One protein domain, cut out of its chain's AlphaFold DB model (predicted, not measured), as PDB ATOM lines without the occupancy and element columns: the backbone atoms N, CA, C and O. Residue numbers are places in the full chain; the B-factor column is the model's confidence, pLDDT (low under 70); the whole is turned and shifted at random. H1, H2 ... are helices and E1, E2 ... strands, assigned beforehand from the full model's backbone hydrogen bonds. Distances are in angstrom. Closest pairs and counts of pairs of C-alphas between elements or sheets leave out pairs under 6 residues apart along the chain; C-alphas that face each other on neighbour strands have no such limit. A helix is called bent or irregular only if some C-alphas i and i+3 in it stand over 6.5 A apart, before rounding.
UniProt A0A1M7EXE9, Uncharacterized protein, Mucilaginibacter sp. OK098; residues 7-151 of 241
ATOM      1  N   LEU A   7     183.317 247.218 116.212       95.88
ATOM      2  CA  LEU A   7     184.002 247.661 114.987       95.88
ATOM      3  C   LEU A   7     183.132 248.601 114.143       95.88
ATOM      4  O   LEU A   7     183.642 249.509 113.489       95.88
ATOM      5  N   ILE A   8     181.814 248.402 114.183       97.44
ATOM      6  CA  ILE A   8     180.838 249.231 113.475       97.44
ATOM      7  C   ILE A   8     180.669 250.569 114.179       97.44
ATOM      8  O   ILE A   8     180.637 251.590 113.503       97.44
ATOM      9  N   LEU A   9     180.638 250.586 115.514       96.81
ATOM     10  CA  LEU A   9     180.587 251.826 116.292       96.81
ATOM     11  C   LEU A   9     181.816 252.711 116.039       96.81
ATOM     12  O   LEU A   9     181.676 253.919 115.845       96.81
ATOM     13  N   THR A  10     183.011 252.115 115.984       96.62
ATOM     14  CA  THR A  10     184.245 252.843 115.654       96.62
ATOM     15  C   THR A  10     184.190 253.420 114.238       96.62
ATOM     16  O   THR A  10     184.420 254.616 114.057       96.62
ATOM     17  N   ALA A  11     183.810 252.606 113.245       96.81
ATOM     18  CA  ALA A  11     183.672 253.065 111.864       96.81
ATOM     19  C   ALA A  11     182.601 254.162 111.719       96.81
ATOM     20  O   ALA A  11     182.801 255.144 111.004       96.81
ATOM     21  N   GLU A  12     181.471 254.026 112.415       97.12
ATOM     22  CA  GLU A  12     180.390 255.007 112.426       97.12
ATOM     23  C   GLU A  12     180.863 256.361 112.953       97.12
ATOM     24  O   GLU A  12     180.609 257.383 112.314       97.12
ATOM     25  N   HIS A  13     181.581 256.374 114.078       96.69
ATOM     26  CA  HIS A  13     182.110 257.602 114.662       96.69
ATOM     27  C   HIS A  13     183.004 258.362 113.670       96.69
ATOM     28  O   HIS A  13     182.784 259.550 113.419       96.69
ATOM     29  N   THR A  14     183.955 257.666 113.039       96.38
ATOM     30  CA  THR A  14     184.876 258.260 112.060       96.38
ATOM     31  C   THR A  14     184.168 258.729 110.788       96.38
ATOM     32  O   THR A  14     184.460 259.812 110.281       96.38
ATOM     33  N   LEU A  15     183.222 257.954 110.252       96.56
ATOM     34  CA  LEU A  15     182.483 258.361 109.054       96.56
ATOM     35  C   LEU A  15     181.603 259.585 109.330       96.56
ATOM     36  O   LEU A  15     181.551 260.499 108.507       96.56
ATOM     37  N   ARG A  16     180.943 259.631 110.496       95.94
ATOM     38  CA  ARG A  16     180.059 260.739 110.879       95.94
ATOM     39  C   ARG A  16     180.809 262.036 111.151       95.94
ATOM     40  O   ARG A  16     180.338 263.088 110.726       95.94
ATOM     41  N   SER A  17     181.978 261.982 111.791       95.25
ATOM     42  CA  SER A  17     182.786 263.182 112.061       95.25
ATOM     43  C   SER A  17     183.286 263.870 110.784       95.25
ATOM     44  O   SER A  17     183.606 265.058 110.797       95.25
ATOM     45  N   ARG A  18     183.304 263.144 109.659       93.56
ATOM     46  CA  ARG A  18     183.804 263.612 108.359       93.56
ATOM     47  C   ARG A  18     182.704 264.035 107.382       93.56
ATOM     48  O   ARG A  18     183.027 264.487 106.287       93.56
ATOM     49  N   ILE A  19     181.423 263.941 107.756       92.81
ATOM     50  CA  ILE A  19     180.283 264.261 106.872       92.81
ATOM     51  C   ILE A  19     180.375 265.676 106.285       92.81
ATOM     52  O   ILE A  19     180.052 265.872 105.117       92.81
ATOM     53  N   THR A  20     180.827 266.653 107.073       91.38
ATOM     54  CA  THR A  20     180.920 268.064 106.660       91.38
ATOM     55  C   THR A  20     182.148 268.371 105.803       91.38
ATOM     56  O   THR A  20     182.241 269.456 105.235       91.38
ATOM     57  N   LYS A  21     183.098 267.432 105.708       92.44
ATOM     58  CA  LYS A  21     184.351 267.573 104.957       92.44
ATOM     59  C   LYS A  21     184.634 266.296 104.150       92.44
ATOM     60  O   LYS A  21     185.629 265.614 104.418       92.44
ATOM     61  N   PRO A  22     183.763 265.932 103.188       93.00
ATOM     62  CA  PRO A  22     184.036 264.811 102.301       93.00
ATOM     63  C   PRO A  22     185.267 265.108 101.440       93.00
ATOM     64  O   PRO A  22     185.658 266.261 101.255       93.00
ATOM     65  N   ASN A  23     185.876 264.060 100.887       92.88
ATOM     66  CA  ASN A  23     186.982 264.238  99.957       92.88
ATOM     67  C   ASN A  23     186.501 265.064  98.741       92.88
ATOM     68  O   ASN A  23     185.545 264.637  98.091       92.88
ATOM     69  N   PRO A  24     187.145 266.198  98.410       89.31
ATOM     70  CA  PRO A  24     186.684 267.092  97.347       89.31
ATOM     71  C   PRO A  24     186.775 266.474  95.944       89.31
ATOM     72  O   PRO A  24     186.008 266.852  95.065       89.31
ATOM     73  N   GLU A  25     187.671 265.508  95.731       90.94
ATOM     74  CA  GLU A  25     187.839 264.813  94.451       90.94
ATOM     75  C   GLU A  25     186.754 263.750  94.223       90.94
ATOM     76  O   GLU A  25     186.336 263.535  93.088       90.94
ATOM     77  N   PHE A  26     186.287 263.093  95.291       92.81
ATOM     78  CA  PHE A  26     185.399 261.925  95.196       92.81
ATOM     79  C   PHE A  26     183.993 262.127  95.771       92.81
ATOM     80  O   PHE A  26     183.133 261.274  95.568       92.81
ATOM     81  N   GLY A  27     183.758 263.176  96.561       93.25
ATOM     82  CA  GLY A  27     182.498 263.375  97.288       93.25
ATOM     83  C   GLY A  27     182.224 262.328  98.381       93.25
ATOM     84  O   GLY A  27     181.102 262.224  98.874       93.25
ATOM     85  N   THR A  28     183.232 261.539  98.772       96.44
ATOM     86  CA  THR A  28     183.099 260.441  99.746       96.44
ATOM     87  C   THR A  28     183.866 260.702 101.036       96.44
ATOM     88  O   THR A  28     184.946 261.296 101.019       96.44
ATOM     89  N   VAL A  29     183.366 260.158 102.139       97.12
ATOM     90  CA  VAL A  29     184.100 259.976 103.394       97.12
ATOM     91  C   VAL A  29     184.669 258.560 103.466       97.12
ATOM     92  O   VAL A  29     184.206 257.652 102.777       97.12
ATOM     93  N   HIS A  30     185.696 258.369 104.288       96.25
ATOM     94  CA  HIS A  30     186.301 257.060 104.512       96.25
ATOM     95  C   HIS A  30     186.690 256.885 105.977       96.25
ATOM     96  O   HIS A  30     186.939 257.874 106.676       96.25
ATOM     97  N   THR A  31     186.744 255.634 106.414       96.50
ATOM     98  CA  THR A  31     187.262 255.227 107.724       96.50
ATOM     99  C   THR A  31     188.777 255.429 107.836       96.50
ATOM    100  O   THR A  31     189.459 255.727 106.853       96.50
ATOM    101  N   GLU A  32     189.302 255.346 109.057       94.00
ATOM    102  CA  GLU A  32     190.737 255.488 109.339       94.00
ATOM    103  C   GLU A  32     191.495 254.158 109.230       94.00
ATOM    104  O   GLU A  32     190.928 253.131 108.860       94.00
ATOM    105  N   LEU A  33     192.804 254.203 109.495       92.69
ATOM    106  CA  LEU A  33     193.611 252.997 109.672       92.69
ATOM    107  C   LEU A  33     193.066 252.178 110.847       92.69
ATOM    108  O   LEU A  33     192.446 252.733 111.752       92.69
ATOM    109  N   GLU A  34     193.294 250.867 110.814       93.75
ATOM    110  CA  GLU A  34     192.842 249.930 111.853       93.75
ATOM    111  C   GLU A  34     191.314 249.912 112.049       93.75
ATOM    112  O   GLU A  34     190.790 249.610 113.122       93.75
ATOM    113  N   GLN A  35     190.574 250.240 110.988       96.56
ATOM    114  CA  GLN A  35     189.117 250.197 110.954       96.56
ATOM    115  C   GLN A  35     188.614 249.430 109.732       96.56
ATOM    116  O   GLN A  35     189.346 249.155 108.780       96.56
ATOM    117  N   LEU A  36     187.318 249.102 109.748       97.38
ATOM    118  CA  LEU A  36     186.644 248.508 108.594       97.38
ATOM    119  C   LEU A  36     186.826 249.408 107.373       97.38
ATOM    120  O   LEU A  36     186.479 250.583 107.435       97.38
ATOM    121  N   ASN A  37     187.330 248.871 106.265       97.75
ATOM    122  CA  ASN A  37     187.621 249.628 105.054       97.75
ATOM    123  C   ASN A  37     186.309 249.990 104.345       97.75
ATOM    124  O   ASN A  37     185.743 249.188 103.594       97.75
ATOM    125  N   ILE A  38     185.808 251.191 104.642       98.12
ATOM    126  CA  ILE A  38     184.540 251.720 104.147       98.12
ATOM    127  C   ILE A  38     184.801 253.091 103.529       98.12
ATOM    128  O   ILE A  38     185.315 253.988 104.199       98.12
ATOM    129  N   ARG A  39     184.404 253.279 102.266       97.69
ATOM    130  CA  ARG A  39     184.451 254.582 101.580       97.69
ATOM    131  C   ARG A  39     183.145 254.884 100.858       97.69
ATOM    132  O   ARG A  39     182.894 254.314  99.802       97.69
ATOM    133  N   VAL A  40     182.344 255.805 101.376       98.19
ATOM    134  CA  VAL A  40     181.006 256.111 100.842       98.19
ATOM    135  C   VAL A  40     180.694 257.600 100.935       98.19
ATOM    136  O   VAL A  40     181.315 258.324 101.708       98.19
ATOM    137  N   SER A  41     179.741 258.083 100.145       97.44
ATOM    138  CA  SER A  41     179.186 259.427 100.302       97.44
ATOM    139  C   SER A  41     178.408 259.545 101.620       97.44
ATOM    140  O   SER A  41     177.926 258.532 102.147       97.44
ATOM    141  N   PRO A  42     178.235 260.764 102.167       97.00
ATOM    142  CA  PRO A  42     177.479 260.969 103.402       97.00
ATOM    143  C   PRO A  42     176.080 260.337 103.408       97.00
ATOM    144  O   PRO A  42     175.658 259.791 104.428       97.00
ATOM    145  N   GLY A  43     175.387 260.341 102.263       96.56
ATOM    146  CA  GLY A  43     174.052 259.750 102.120       96.56
ATOM    147  C   GLY A  43     174.021 258.227 102.290       96.56
ATOM    148  O   GLY A  43     173.012 257.677 102.724       96.56
ATOM    149  N   ASN A  44     175.137 257.541 102.027       97.69
ATOM    150  CA  ASN A  44     175.225 256.081 102.051       97.69
ATOM    151  C   ASN A  44     175.836 255.491 103.331       97.69
ATOM    152  O   ASN A  44     175.863 254.268 103.480       97.69
ATOM    153  N   ILE A  45     176.265 256.323 104.290       97.88
ATOM    154  CA  ILE A  45     176.890 255.874 105.548       97.88
ATOM    155  C   ILE A  45     176.011 254.852 106.279       97.88
ATOM    156  O   ILE A  45     176.467 253.762 106.618       97.88
ATOM    157  N   ASN A  46     174.729 255.169 106.488       97.12
ATOM    158  CA  ASN A  46     173.821 254.300 107.242       97.12
ATOM    159  C   ASN A  46     173.633 252.930 106.573       97.12
ATOM    160  O   ASN A  46     173.530 251.916 107.263       97.12
ATOM    161  N   ARG A  47     173.568 252.900 105.239       97.50
ATOM    162  CA  ARG A  47     173.380 251.670 104.464       97.50
ATOM    163  C   ARG A  47     174.639 250.805 104.510       97.50
ATOM    164  O   ARG A  47     174.564 249.633 104.867       97.50
ATOM    165  N   ALA A  48     175.797 251.419 104.269       98.06
ATOM    166  CA  ALA A  48     177.102 250.775 104.363       98.06
ATOM    167  C   ALA A  48     177.348 250.136 105.740       98.06
ATOM    168  O   ALA A  48     177.743 248.973 105.818       98.06
ATOM    169  N   LEU A  49     177.055 250.862 106.825       98.06
ATOM    170  CA  LEU A  49     177.220 250.356 108.189       98.06
ATOM    171  C   LEU A  49     176.314 249.156 108.484       98.06
ATOM    172  O   LEU A  49     176.764 248.214 109.118       98.06
ATOM    173  N   ARG A  50     175.066 249.138 107.995       97.69
ATOM    174  CA  ARG A  50     174.152 247.992 108.186       97.69
ATOM    175  C   ARG A  50     174.628 246.739 107.453       97.69
ATOM    176  O   ARG A  50     174.563 245.645 108.015       97.69
ATOM    177  N   ILE A  51     175.112 246.900 106.221       97.81
ATOM    178  CA  ILE A  51     175.677 245.797 105.433       97.81
ATOM    179  C   ILE A  51     176.903 245.232 106.153       97.81
ATOM    180  O   ILE A  51     176.965 244.032 106.419       97.81
ATOM    181  N   MET A  52     177.839 246.102 106.543       97.94
ATOM    182  CA  MET A  52     179.049 245.682 107.246       97.94
ATOM    183  C   MET A  52     178.746 245.083 108.622       97.94
ATOM    184  O   MET A  52     179.350 244.078 108.970       97.94
ATOM    185  N   ASP A  53     177.788 245.618 109.384       97.94
ATOM    186  CA  ASP A  53     177.387 245.063 110.687       97.94
ATOM    187  C   ASP A  53     176.844 243.642 110.536       97.94
ATOM    188  O   ASP A  53     177.207 242.742 111.294       97.94
ATOM    189  N   THR A  54     176.037 243.414 109.498       97.38
ATOM    190  CA  THR A  54     175.507 242.086 109.179       97.38
ATOM    191  C   THR A  54     176.632 241.121 108.818       97.38
ATOM    192  O   THR A  54     176.717 240.034 109.393       97.38
ATOM    193  N   LEU A  55     177.535 241.526 107.922       97.69
ATOM    194  CA  LEU A  55     178.679 240.713 107.515       97.69
ATOM    195  C   LEU A  55     179.599 240.385 108.698       97.69
ATOM    196  O   LEU A  55     179.879 239.213 108.937       97.69
ATOM    197  N   VAL A  56     179.982 241.383 109.497       97.56
ATOM    198  CA  VAL A  56     180.820 241.226 110.697       97.56
ATOM    199  C   VAL A  56     180.208 240.227 111.675       97.56
ATOM    200  O   VAL A  56     180.884 239.297 112.123       97.56
ATOM    201  N   LYS A  57     178.909 240.356 111.967       96.50
ATOM    202  CA  LYS A  57     178.188 239.413 112.835       96.50
ATOM    203  C   LYS A  57     178.161 238.006 112.243       96.50
ATOM    204  O   LYS A  57     178.378 237.032 112.964       96.50
ATOM    205  N   CYS A  58     177.925 237.882 110.940       96.44
ATOM    206  CA  CYS A  58     177.938 236.602 110.238       96.44
ATOM    207  C   CYS A  58     179.318 235.932 110.246       96.44
ATOM    208  O   CYS A  58     179.380 234.712 110.413       96.44
ATOM    209  N   TRP A  59     180.398 236.697 110.090       95.81
ATOM    210  CA  TRP A  59     181.775 236.205 110.146       95.81
ATOM    211  C   TRP A  59     182.128 235.727 111.552       95.81
ATOM    212  O   TRP A  59     182.561 234.585 111.718       95.81
ATOM    213  N   ARG A  60     181.838 236.532 112.580       95.19
ATOM    214  CA  ARG A  60     182.081 236.148 113.980       95.19
ATOM    215  C   ARG A  60     181.329 234.880 114.373       95.19
ATOM    216  O   ARG A  60     181.927 233.971 114.938       95.19
ATOM    217  N   ARG A  61     180.047 234.767 114.007       95.19
ATOM    218  CA  ARG A  61     179.243 233.553 114.257       95.19
ATOM    219  C   ARG A  61     179.817 232.298 113.592       95.19
ATOM    220  O   ARG A  61     179.604 231.204 114.096       95.19
ATOM    221  N   ARG A  62     180.545 232.447 112.482       92.94
ATOM    222  CA  ARG A  62     181.224 231.353 111.766       92.94
ATOM    223  C   ARG A  62     182.659 231.096 112.255       92.94
ATOM    224  O   ARG A  62     183.361 230.268 111.675       92.94
ATOM    225  N   GLY A  63     183.103 231.790 113.307       93.31
ATOM    226  CA  GLY A  63     184.429 231.625 113.904       93.31
ATOM    227  C   GLY A  63     185.558 232.346 113.163       93.31
ATOM    228  O   GLY A  63     186.719 231.970 113.320       93.31
ATOM    229  N   TYR A  64     185.239 233.350 112.345       95.06
ATOM    230  CA  TYR A  64     186.249 234.227 111.757       95.06
ATOM    231  C   TYR A  64     186.656 235.321 112.745       95.06
ATOM    232  O   TYR A  64     185.826 235.854 113.489       95.06
ATOM    233  N   ARG A  65     187.934 235.690 112.698       96.06
ATOM    234  CA  ARG A  65     188.476 236.896 113.324       96.06
ATOM    235  C   ARG A  65     188.518 238.019 112.295       96.06
ATOM    236  O   ARG A  65     188.595 237.765 111.097       96.06
ATOM    237  N   ILE A  66     188.440 239.252 112.774       96.88
ATOM    238  CA  ILE A  66     188.606 240.439 111.937       96.88
ATOM    239  C   ILE A  66     189.833 241.157 112.460       96.88
ATOM    240  O   ILE A  66     189.878 241.517 113.636       96.88
ATOM    241  N   GLU A  67     190.809 241.307 111.586       96.50
ATOM    242  CA  GLU A  67     192.105 241.909 111.859       96.50
ATOM    243  C   GLU A  67     192.329 243.047 110.850       96.50
ATOM    244  O   GLU A  67     191.576 243.198 109.879       96.50
ATOM    245  N   PHE A  68     193.330 243.885 111.101       95.44
ATOM    246  CA  PHE A  68     193.617 245.045 110.267       95.44
ATOM    247  C   PHE A  68     195.091 245.082 109.890       95.44
ATOM    248  O   PHE A  68     195.955 244.854 110.732       95.44
ATOM    249  N   ASP A  69     195.351 245.418 108.632       92.88
ATOM    250  CA  ASP A  69     196.685 245.686 108.103       92.88
ATOM    251  C   ASP A  69     196.663 247.070 107.450       92.88
ATOM    252  O   ASP A  69     196.176 247.262 106.333       92.88
ATOM    253  N   GLY A  70     197.066 248.085 108.218       92.81
ATOM    254  CA  GLY A  70     196.941 249.483 107.820       92.81
ATOM    255  C   GLY A  70     195.486 249.875 107.540       92.81
ATOM    256  O   GLY A  70     194.686 250.035 108.459       92.81
ATOM    257  N   ARG A  71     195.145 250.085 106.263       91.81
ATOM    258  CA  ARG A  71     193.781 250.452 105.823       91.81
ATOM    259  C   ARG A  71     192.919 249.234 105.496       91.81
ATOM    260  O   ARG A  71     191.722 249.365 105.249       91.81
ATOM    261  N   ASP A  72     193.520 248.059 105.440       93.62
ATOM    262  CA  ASP A  72     192.869 246.876 104.924       93.62
ATOM    263  C   ASP A  72     192.185 246.086 106.031       93.62
ATOM    264  O   ASP A  72     192.721 245.898 107.120       93.62
ATOM    265  N   THR A  73     190.967 245.628 105.743       97.12
ATOM    266  CA  THR A  73     190.223 244.741 106.634       97.12
ATOM    267  C   THR A  73     190.507 243.307 106.239       97.12
ATOM    268  O   THR A  73     190.223 242.914 105.106       97.12
ATOM    269  N   LEU A  74     191.041 242.529 107.171       96.62
ATOM    270  CA  LEU A  74     191.343 241.120 106.986       96.62
ATOM    271  C   LEU A  74     190.300 240.281 107.722       96.62
ATOM    272  O   LEU A  74     190.074 240.445 108.919       96.62
ATOM    273  N   VAL A  75     189.647 239.379 106.995       96.31
ATOM    274  CA  VAL A  75     188.750 238.372 107.560       96.31
ATOM    275  C   VAL A  75     189.524 237.063 107.642       96.31
ATOM    276  O   VAL A  75     189.790 236.414 106.629       96.31
ATOM    277  N   CYS A  76     189.917 236.702 108.859       93.88
ATOM    278  CA  CYS A  76     190.894 235.655 109.125       93.88
ATOM    279  C   CYS A  76     190.222 234.410 109.704       93.88
ATOM    280  O   CYS A  76     189.401 234.486 110.624       93.88
ATOM    281  N   ARG A  77     190.611 233.232 109.217       91.06
ATOM    282  CA  ARG A  77     190.275 231.949 109.841       91.06
ATOM    283  C   ARG A  77     191.446 230.995 109.677       91.06
ATOM    284  O   ARG A  77     191.894 230.735 108.566       91.06
ATOM    285  N   ARG A  78     191.930 230.456 110.800       86.19
ATOM    286  CA  ARG A  78     193.145 229.625 110.853       86.19
ATOM    287  C   ARG A  78     194.340 230.373 110.238       86.19
ATOM    288  O   ARG A  78     194.747 231.374 110.811       86.19
ATOM    289  N   LYS A  79     194.884 229.885 109.116       84.94
ATOM    290  CA  LYS A  79     196.008 230.485 108.371       84.94
ATOM    291  C   LYS A  79     195.566 231.257 107.123       84.94
ATOM    292  O   LYS A  79     196.409 231.705 106.359       84.94
ATOM    293  N   VAL A  80     194.259 231.347 106.872       89.75
ATOM    294  CA  VAL A  80     193.729 232.030 105.694       89.75
ATOM    295  C   VAL A  80     193.241 233.412 106.074       89.75
ATOM    296  O   VAL A  80     192.422 233.571 106.979       89.75
ATOM    297  N   GLU A  81     193.718 234.389 105.316       92.69
ATOM    298  CA  GLU A  81     193.384 235.798 105.447       92.69
ATOM    299  C   GLU A  81     192.737 236.264 104.144       92.69
ATOM    300  O   GLU A  81     193.260 236.031 103.052       92.69
ATOM    301  N   GLN A  82     191.567 236.891 104.249       94.19
ATOM    302  CA  GLN A  82     190.840 237.423 103.099       94.19
ATOM    303  C   GLN A  82     190.675 238.926 103.268       94.19
ATOM    304  O   GLN A  82     189.989 239.386 104.181       94.19
ATOM    305  N   ARG A  83     191.304 239.697 102.381       96.50
ATOM    306  CA  ARG A  83     191.202 241.155 102.389       96.50
ATOM    307  C   ARG A  83     189.875 241.589 101.788       96.50
ATOM    308  O   ARG A  83     189.553 241.207 100.662       96.50
ATOM    309  N   VAL A  84     189.126 242.407 102.518       97.50
ATOM    310  CA  VAL A  84     187.806 242.887 102.105       97.50
ATOM    311  C   VAL A  84     187.684 244.398 102.224       97.50
ATOM    312  O   VAL A  84     188.318 245.032 103.067       97.50
ATOM    313  N   ARG A  85     186.827 244.981 101.388       97.62
ATOM    314  CA  ARG A  85     186.459 246.396 101.479       97.62
ATOM    315  C   ARG A  85     185.066 246.661 100.928       97.62
ATOM    316  O   ARG A  85     184.610 245.963 100.019       97.62
ATOM    317  N   LEU A  86     184.441 247.726 101.418       98.38
ATOM    318  CA  LEU A  86     183.169 248.239 100.921       98.38
ATOM    319  C   LEU A  86     183.329 249.690 100.460       98.38
ATOM    320  O   LEU A  86     183.872 250.529 101.175       98.38
ATOM    321  N   TRP A  87     182.856 250.013  99.260       97.69
ATOM    322  CA  TRP A  87     182.899 251.387  98.769       97.69
ATOM    323  C   TRP A  87     181.715 251.741  97.885       97.69
ATOM    324  O   TRP A  87     181.041 250.878  97.336       97.69
ATOM    325  N   GLU A  88     181.490 253.035  97.721       97.88
ATOM    326  CA  GLU A  88     180.547 253.573  96.756       97.88
ATOM    327  C   GLU A  88     181.223 253.799  95.405       97.88
ATOM    328  O   GLU A  88     182.285 254.421  95.313       97.88
ATOM    329  N   ILE A  89     180.605 253.277  94.349       97.12
ATOM    330  CA  ILE A  89     181.059 253.440  92.973       97.12
ATOM    331  C   ILE A  89     180.962 254.918  92.604       97.12
ATOM    332  O   ILE A  89     179.943 255.564  92.860       97.12
ATOM    333  N   THR A  90     182.006 255.432  91.961       96.06
ATOM    334  CA  THR A  90     182.055 256.806  91.475       96.06
ATOM    335  C   THR A  90     182.138 256.858  89.950       96.06
ATOM    336  O   THR A  90     182.684 255.960  89.304       96.06
ATOM    337  N   THR A  91     181.601 257.921  89.363       95.81
ATOM    338  CA  THR A  91     181.669 258.221  87.927       95.81
ATOM    339  C   THR A  91     182.495 259.470  87.684       95.81
ATOM    340  O   THR A  91     182.463 260.404  88.475       95.81
ATOM    341  N   LYS A  92     183.255 259.493  86.588       93.94
ATOM    342  CA  LYS A  92     184.088 260.645  86.226       93.94
ATOM    343  C   LYS A  92     183.213 261.823  85.806       93.94
ATOM    344  O   LYS A  92     182.357 261.659  84.940       93.94
ATOM    345  N   ARG A  93     183.492 263.007  86.351       89.81
ATOM    346  CA  ARG A  93     182.987 264.269  85.801       89.81
ATOM    347  C   ARG A  93     183.769 264.639  84.536       89.81
ATOM    348  O   ARG A  93     184.980 264.395  84.489       89.81
ATOM    349  N   PRO A  94     183.136 265.235  83.518       88.12
ATOM    350  CA  PRO A  94     183.869 265.867  82.430       88.12
ATOM    351  C   PRO A  94     184.869 266.882  82.994       88.12
ATOM    352  O   PRO A  94     184.544 267.631  83.916       88.12
ATOM    353  N   LYS A  95     186.100 266.887  82.476       86.00
ATOM    354  CA  LYS A  95     187.089 267.884  82.887       86.00
ATOM    355  C   LYS A  95     186.699 269.241  82.317       86.00
ATOM    356  O   LYS A  95     186.535 269.371  81.111       86.00
ATOM    357  N   GLU A  96     186.626 270.246  83.179       80.31
ATOM    358  CA  GLU A  96     186.381 271.630  82.761       80.31
ATOM    359  C   GLU A  96     187.610 272.249  82.076       80.31
ATOM    360  O   GLU A  96     187.479 273.133  81.237       80.31
ATOM    361  N   THR A  97     188.817 271.767  82.396       82.50
ATOM    362  CA  THR A  97     190.078 272.257  81.820       82.50
ATOM    363  C   THR A  97     191.028 271.111  81.466       82.50
ATOM    364  O   THR A  97     191.030 270.063  82.115       82.50
ATOM    365  N   LEU A  98     191.887 271.318  80.457       78.62
ATOM    366  CA  LEU A  98     192.868 270.314  80.009       78.62
ATOM    367  C   LEU A  98     193.841 269.891  81.130       78.62
ATOM    368  O   LEU A  98     194.215 268.723  81.223       78.62
ATOM    369  N   HIS A  99     194.207 270.839  81.996       81.56
ATOM    370  CA  HIS A  99     195.187 270.667  83.075       81.56
ATOM    371  C   HIS A  99     194.544 270.447  84.457       81.56
ATOM    372  O   HIS A  99     195.253 270.341  85.454       81.56
ATOM    373  N   GLY A 100     193.212 270.371  84.540       78.69
ATOM    374  CA  GLY A 100     192.491 270.194  85.798       78.69
ATOM    375  C   GLY A 100     192.584 268.777  86.373       78.69
ATOM    376  O   GLY A 100     192.719 267.777  85.643       78.69
ATOM    377  N   HIS A 101     192.454 268.690  87.700       83.44
ATOM    378  CA  HIS A 101     192.273 267.424  88.407       83.44
ATOM    379  C   HIS A 101     190.976 266.738  87.961       83.44
ATOM    380  O   HIS A 101     189.964 267.382  87.685       83.44
ATOM    381  N   GLN A 102     191.012 265.409  87.862       89.00
ATOM    382  CA  GLN A 102     189.836 264.622  87.514       89.00
ATOM    383  C   GLN A 102     188.911 264.538  88.730       89.00
ATOM    384  O   GLN A 102     189.267 263.912  89.717       89.00
ATOM    385  N   LEU A 103     187.717 265.120  88.640       92.62
ATOM    386  CA  LEU A 103     186.702 265.006  89.689       92.62
ATOM    387  C   LEU A 103     185.781 263.808  89.440       92.62
ATOM    388  O   LEU A 103     185.608 263.361  88.297       92.62
ATOM    389  N   TYR A 104     185.178 263.303  90.512       94.81
ATOM    390  CA  TYR A 104     184.268 262.169  90.489       94.81
ATOM    391  C   TYR A 104     182.994 262.445  91.289       94.81
ATOM    392  O   TYR A 104     183.022 263.111  92.321       94.81
ATOM    393  N   ASP A 105     181.894 261.854  90.830       94.25
ATOM    394  CA  ASP A 105     180.607 261.847  91.514       94.25
ATOM    395  C   ASP A 105     180.297 260.480  92.117       94.25
ATOM    396  O   ASP A 105     180.388 259.476  91.403       94.25
ATOM    397  N   PRO A 106     179.899 260.404  93.398       96.12
ATOM    398  CA  PRO A 106     179.352 259.185  93.972       96.12
ATOM    399  C   PRO A 106     178.005 258.846  93.317       96.12
ATOM    400  O   PRO A 106     177.138 259.699  93.153       96.12
ATOM    401  N   THR A 107     177.837 257.586  92.914       96.56
ATOM    402  CA  THR A 107     176.680 257.144  92.109       96.56
ATOM    403  C   THR A 107     175.473 256.689  92.929       96.56
ATOM    404  O   THR A 107     174.452 256.314  92.357       96.56
ATOM    405  N   GLY A 108     175.590 256.613  94.254       96.25
ATOM    406  CA  GLY A 108     174.616 255.966  95.131       96.25
ATOM    407  C   GLY A 108     174.794 254.447  95.251       96.25
ATOM    408  O   GLY A 108     174.251 253.851  96.182       96.25
ATOM    409  N   LYS A 109     175.550 253.811  94.346       97.75
ATOM    410  CA  LYS A 109     175.692 252.348  94.254       97.75
ATOM    411  C   LYS A 109     176.885 251.843  95.056       97.75
ATOM    412  O   LYS A 109     178.012 252.288  94.845       97.75
ATOM    413  N   LEU A 110     176.651 250.873  95.931       98.31
ATOM    414  CA  LEU A 110     177.672 250.240  96.755       98.31
ATOM    415  C   LEU A 110     178.284 249.021  96.060       98.31
ATOM    416  O   LEU A 110     177.645 248.328  95.268       98.31
ATOM    417  N   ALA A 111     179.540 248.762  96.394       98.12
ATOM    418  CA  ALA A 111     180.300 247.599  95.990       98.12
ATOM    419  C   ALA A 111     181.042 247.013  97.194       98.12
ATOM    420  O   ALA A 111     181.606 247.744  98.010       98.12
ATOM    421  N   PHE A 112     181.065 245.689  97.280       98.44
ATOM    422  CA  PHE A 112     181.884 244.925  98.212       98.44
ATOM    423  C   PHE A 112     182.871 244.086  97.413       98.44
ATOM    424  O   PHE A 112     182.501 243.470  96.415       98.44
ATOM    425  N   LYS A 113     184.130 244.039  97.839       97.31
ATOM    426  CA  LYS A 113     185.160 243.253  97.157       97.31
ATOM    427  C   LYS A 113     185.984 242.475  98.143       97.31
ATOM    428  O   LYS A 113     186.434 243.026  99.143       97.31
ATOM    429  N   MET A 114     186.232 241.232  97.769       96.50
ATOM    430  CA  MET A 114     187.323 240.427  98.278       96.50
ATOM    431  C   MET A 114     188.506 240.569  97.315       96.50
ATOM    432  O   MET A 114     188.358 240.354  96.109       96.50
ATOM    433  N   GLU A 115     189.651 241.006  97.821       91.31
ATOM    434  CA  GLU A 115     190.862 241.226  97.028       91.31
ATOM    435  C   GLU A 115     191.722 239.950  96.931       91.31
ATOM    436  O   GLU A 115     191.515 238.988  97.668       91.31
ATOM    437  N   TYR A 116     192.694 239.957  96.010       84.62
ATOM    438  CA  TYR A 116     193.660 238.875  95.747       84.62
ATOM    439  C   TYR A 116     193.088 237.575  95.154       84.62
ATOM    440  O   TYR A 116     192.148 237.600  94.357       84.62
ATOM    441  N   TYR A 117     193.755 236.445  95.426       75.56
ATOM    442  CA  TYR A 117     193.480 235.142  94.832       75.56
ATOM    443  C   TYR A 117     192.072 234.665  95.202       75.56
ATOM    444  O   TYR A 117     191.684 234.711  96.367       75.56
ATOM    445  N   LEU A 118     191.305 234.231  94.193       87.56
ATOM    446  CA  LEU A 118     189.865 233.925  94.280       87.56
ATOM    447  C   LEU A 118     188.987 235.125  94.666       87.56
ATOM    448  O   LEU A 118     187.807 234.947  94.977       87.56
ATOM    449  N   GLY A 119     189.537 236.338  94.615       91.88
ATOM    450  CA  GLY A 119     188.818 237.580  94.838       91.88
ATOM    451  C   GLY A 119     187.623 237.726  93.901       91.88
ATOM    452  O   GLY A 119     187.641 237.307  92.743       91.88
ATOM    453  N   ARG A 120     186.564 238.336  94.420       96.75
ATOM    454  CA  ARG A 120     185.334 238.618  93.685       96.75
ATOM    455  C   ARG A 120     184.765 239.941  94.160       96.75
ATOM    456  O   ARG A 120     185.029 240.387  95.278       96.75
ATOM    457  N   GLU A 121     184.023 240.586  93.277       97.31
ATOM    458  CA  GLU A 121     183.373 241.857  93.540       97.31
ATOM    459  C   GLU A 121     181.865 241.727  93.327       97.31
ATOM    460  O   GLU A 121     181.414 241.204  92.307       97.31
ATOM    461  N   TRP A 122     181.109 242.233  94.294       98.19
ATOM    462  CA  TRP A 122     179.658 242.337  94.285       98.19
ATOM    463  C   TRP A 122     179.292 243.809  94.250       98.19
ATOM    464  O   TRP A 122     179.899 244.620  94.946       98.19
ATOM    465  N   ARG A 123     178.317 244.166  93.420       97.50
ATOM    466  CA  ARG A 123     177.898 245.553  93.207       97.50
ATOM    467  C   ARG A 123     176.385 245.631  93.226       97.50
ATOM    468  O   ARG A 123     175.712 244.681  92.821       97.50
ATOM    469  N   ASP A 124     175.868 246.788  93.608       97.44
ATOM    470  CA  ASP A 124     174.482 247.131  93.329       97.44
ATOM    471  C   ASP A 124     174.238 247.135  91.815       97.44
ATOM    472  O   ASP A 124     174.938 247.796  91.038       97.44
ATOM    473  N   GLY A 125     173.215 246.400  91.395       93.81
ATOM    474  CA  GLY A 125     172.828 246.274  89.997       93.81
ATOM    475  C   GLY A 125     171.373 245.855  89.890       93.81
ATOM    476  O   GLY A 125     170.485 246.613  90.262       93.81
ATOM    477  N   LYS A 126     171.134 244.639  89.384       93.12
ATOM    478  CA  LYS A 126     169.793 244.029  89.393       93.12
ATOM    479  C   LYS A 126     169.347 243.617  90.799       93.12
ATOM    480  O   LYS A 126     168.158 243.612  91.077       93.12
ATOM    481  N   GLN A 127     170.305 243.255  91.647       95.12
ATOM    482  CA  GLN A 127     170.108 242.949  93.059       95.12
ATOM    483  C   GLN A 127     170.862 243.981  93.890       95.12
ATOM    484  O   GLN A 127     171.923 244.462  93.466       95.12
ATOM    485  N   PHE A 128     170.322 244.310  95.060       96.69
ATOM    486  CA  PHE A 128     171.040 245.124  96.028       96.69
ATOM    487  C   PHE A 128     172.135 244.300  96.706       96.69
ATOM    488  O   PHE A 128     172.114 243.066  96.702       96.69
ATOM    489  N   LEU A 129     173.133 244.975  97.264       96.81
ATOM    490  CA  LEU A 129     174.229 244.319  97.973       96.81
ATOM    491  C   LEU A 129     173.740 243.543  99.210       96.81
ATOM    492  O   LEU A 129     174.291 242.496  99.539       96.81
ATOM    493  N   GLU A 130     172.677 244.024  99.857       96.38
ATOM    494  CA  GLU A 130     171.980 243.369 100.967       96.38
ATOM    495  C   GLU A 130     171.471 241.972 100.588       96.38
ATOM    496  O   GLU A 130     171.643 241.020 101.350       96.38
ATOM    497  N   ASP A 131     170.915 241.830  99.384       97.31
ATOM    498  CA  ASP A 131     170.382 240.559  98.880       97.31
ATOM    499  C   ASP A 131     171.501 239.577  98.494       97.31
ATOM    500  O   ASP A 131     171.292 238.368  98.406       97.31
ATOM    501  N   GLN A 132     172.717 240.090  98.291       97.56
ATOM    502  CA  GLN A 132     173.899 239.314  97.915       97.56
ATOM    503  C   GLN A 132     174.719 238.841  99.128       97.56
ATOM    504  O   GLN A 132     175.708 238.132  98.947       97.56
ATOM    505  N   ILE A 133     174.315 239.164 100.368       97.06
ATOM    506  CA  ILE A 133     175.054 238.793 101.592       97.06
ATOM    507  C   ILE A 133     175.316 237.283 101.671       97.06
ATOM    508  O   ILE A 133     176.415 236.866 102.040       97.06
ATOM    509  N   LEU A 134     174.339 236.450 101.302       96.69
ATOM    510  CA  LEU A 134     174.509 234.995 101.320       96.69
ATOM    511  C   LEU A 134     175.543 234.519 100.285       96.69
ATOM    512  O   LEU A 134     176.369 233.668 100.608       96.69
ATOM    513  N   ASP A 135     175.534 235.085  99.074       97.44
ATOM    514  CA  ASP A 135     176.513 234.754  98.025       97.44
ATOM    515  C   ASP A 135     177.930 235.181  98.434       97.44
ATOM    516  O   ASP A 135     178.873 234.406  98.283       97.44
ATOM    517  N   ILE A 136     178.073 236.365  99.044       97.06
ATOM    518  CA  ILE A 136     179.347 236.845  99.600       97.06
ATOM    519  C   ILE A 136     179.899 235.837 100.616       97.06
ATOM    520  O   ILE A 136     181.054 235.418 100.518       97.06
ATOM    521  N   LEU A 137     179.071 235.414 101.576       96.81
ATOM    522  CA  LEU A 137     179.476 234.465 102.616       96.81
ATOM    523  C   LEU A 137     179.859 233.101 102.028       96.81
ATOM    524  O   LEU A 137     180.908 232.559 102.377       96.81
ATOM    525  N   ASN A 138     179.052 232.570 101.108       96.50
ATOM    526  CA  ASN A 138     179.314 231.284 100.462       96.50
ATOM    527  C   ASN A 138     180.615 231.312  99.652       96.50
ATOM    528  O   ASN A 138     181.428 230.390  99.750       96.50
ATOM    529  N   HIS A 139     180.840 232.381  98.883       96.19
ATOM    530  CA  HIS A 139     182.061 232.554  98.100       96.19
ATOM    531  C   HIS A 139     183.294 232.626  98.997       96.19
ATOM    532  O   HIS A 139     184.272 231.929  98.737       96.19
ATOM    533  N   MET A 140     183.240 233.403 100.084       94.06
ATOM    534  CA  MET A 140     184.345 233.488 101.043       94.06
ATOM    535  C   MET A 140     184.670 232.142 101.700       94.06
ATOM    536  O   MET A 140     185.841 231.819 101.909       94.06
ATOM    537  N   GLU A 141     183.659 231.334 102.028       93.06
ATOM    538  CA  GLU A 141     183.875 230.001 102.598       93.06
ATOM    539  C   GLU A 141     184.519 229.041 101.591       93.06
ATOM    540  O   GLU A 141     185.448 228.304 101.937       93.06
ATOM    541  N   VAL A 142     184.052 229.046 100.338       94.06
ATOM    542  CA  VAL A 142     184.635 228.229  99.263       94.06
ATOM    543  C   VAL A 142     186.072 228.661  98.984       94.06
ATOM    544  O   VAL A 142     186.962 227.809  98.964       94.06
ATOM    545  N   ALA A 143     186.314 229.966  98.843       93.00
ATOM    546  CA  ALA A 143     187.646 230.520  98.640       93.00
ATOM    547  C   ALA A 143     188.574 230.195  99.817       93.00
ATOM    548  O   ALA A 143     189.706 229.763  99.614       93.00
ATOM    549  N   GLY A 144     188.068 230.298 101.049       91.06
ATOM    550  CA  GLY A 144     188.806 229.946 102.256       91.06
ATOM    551  C   GLY A 144     189.265 228.491 102.262       91.06
ATOM    552  O   GLY A 144     190.437 228.221 102.498       91.06
ATOM    553  N   ARG A 145     188.377 227.551 101.914       90.69
ATOM    554  CA  ARG A 145     188.728 226.122 101.807       90.69
ATOM    555  C   ARG A 145     189.759 225.846 100.711       90.69
ATOM    556  O   ARG A 145     190.604 224.973 100.889       90.69
ATOM    557  N   GLN A 146     189.685 226.546  99.581       90.44
ATOM    558  CA  GLN A 146     190.659 226.388  98.498       90.44
ATOM    559  C   GLN A 146     192.036 226.918  98.900       90.44
ATOM    560  O   GLN A 146     193.040 226.250  98.660       90.44
ATOM    561  N   LEU A 147     192.078 228.068  99.576       89.06
ATOM    562  CA  LEU A 147     193.310 228.616 100.131       89.06
ATOM    563  C   LEU A 147     193.905 227.672 101.181       89.06
ATOM    564  O   LEU A 147     195.074 227.330 101.069       89.06
ATOM    565  N   GLU A 148     193.116 227.162 102.133       88.31
ATOM    566  CA  GLU A 148     193.612 226.200 103.134       88.31
ATOM    567  C   GLU A 148     194.280 224.977 102.484       88.31
ATOM    568  O   GLU A 148     195.361 224.569 102.912       88.31
ATOM    569  N   LYS A 149     193.676 224.422 101.424       88.25
ATOM    570  CA  LYS A 149     194.263 223.310 100.661       88.25
ATOM    571  C   LYS A 149     195.581 223.700  99.995       88.25
ATOM    572  O   LYS A 149     196.567 222.990 100.157       88.25
ATOM    573  N   GLY A 150     195.616 224.842  99.309       85.44
ATOM    574  CA  GLY A 150     196.830 225.324  98.649       85.44
ATOM    575  C   GLY A 150     197.988 225.536  99.627       85.44
ATOM    576  O   GLY A 150     199.118 225.150  99.340       85.44
ATOM    577  N   TRP A 151     197.705 226.076 100.815       84.25
ATOM    578  CA  TRP A 151     198.704 226.246 101.873       84.25
ATOM    579  C   TRP A 151     199.214 224.905 102.417       84.25
ATOM    580  O   TRP A 151     200.411 224.771 102.669       84.25
TER     581      TRP A 151
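What this domain is: This is residues 7 to 151 of the 241 residues of an uncharacterized protein of Mucilaginibacter sp. OK098 (UniProt A0A1M7EXE9). A strongly twisted sheet of six strands is covered by the long helix H2, over E1, E3 and E4, and H1 packs side by side on H2, farther from the sheet. H3 slants over E4 and E5 toward one end of the elongated outline; the link of the E4 and E5 hairpin makes the other end. The printed part has 145 residues with three named helices and six named strands, ordered H1, E1, H2, E2, E3, E4, E5, E6, H3, of mixed class. The branched sheet is mixed, E1 and E4 parallel, its other pairs antiparallel; the whole is compact, with a radius of gyration of the C-alphas of 16.2 A and spans of 53 by 30 by 30 A.

How they stand to each other: H1, residues 7 to 17, touches H2, residues 42 to 61, at a shallow tilt of 11 degrees, opposite ways; their closest C-alphas are those of Ile 8 and Asp 53, 6.1 A apart. E1, residues 38 to 40, is the parallel neighbour of E4, residues 80 to 92, with N 39 and O 86 within hydrogen-bond range at 3.0 A. H2 is on the sheet at a height of 8.5 A. E2, residues 65 to 69, E3, residues 72 to 77, E4, E5, residues 104 to 114, and E6, residues 121 to 123, form a meander, each strand the antiparallel neighbour of the one before; N and O pairs within hydrogen-bond range are N 67 and O 74, 2.9 A, N 82 and O 75, 3.0 A, N 87 and O 111, 2.9 A, and N 112 and O 122, 2.8 A. H3, residues 133 to 151, is on the sheet at a height of 7.7 A. Every O i to N i+4 pair is within range in H1 and H3, and 14 of 16 in H2, which is irregular, with C-alphas 43 and 46 7.5 A apart.

Where its parts are: H1 begins at C-alpha 7 (184.002, 247.661, 114.987). H2 is 29.5 A long, E4 35.9 A and H3 26.8 A, ending at C-alpha 151 (198.704, 226.246, 101.873).

The domain as a whole: The farthest C-alphas, of Thr 97 and Lys 149, are 52.6 A apart. The printed part has no cut; the links H1 to E1 and E4 to E5 are long, and no printed residue is under 70 in pLDDT.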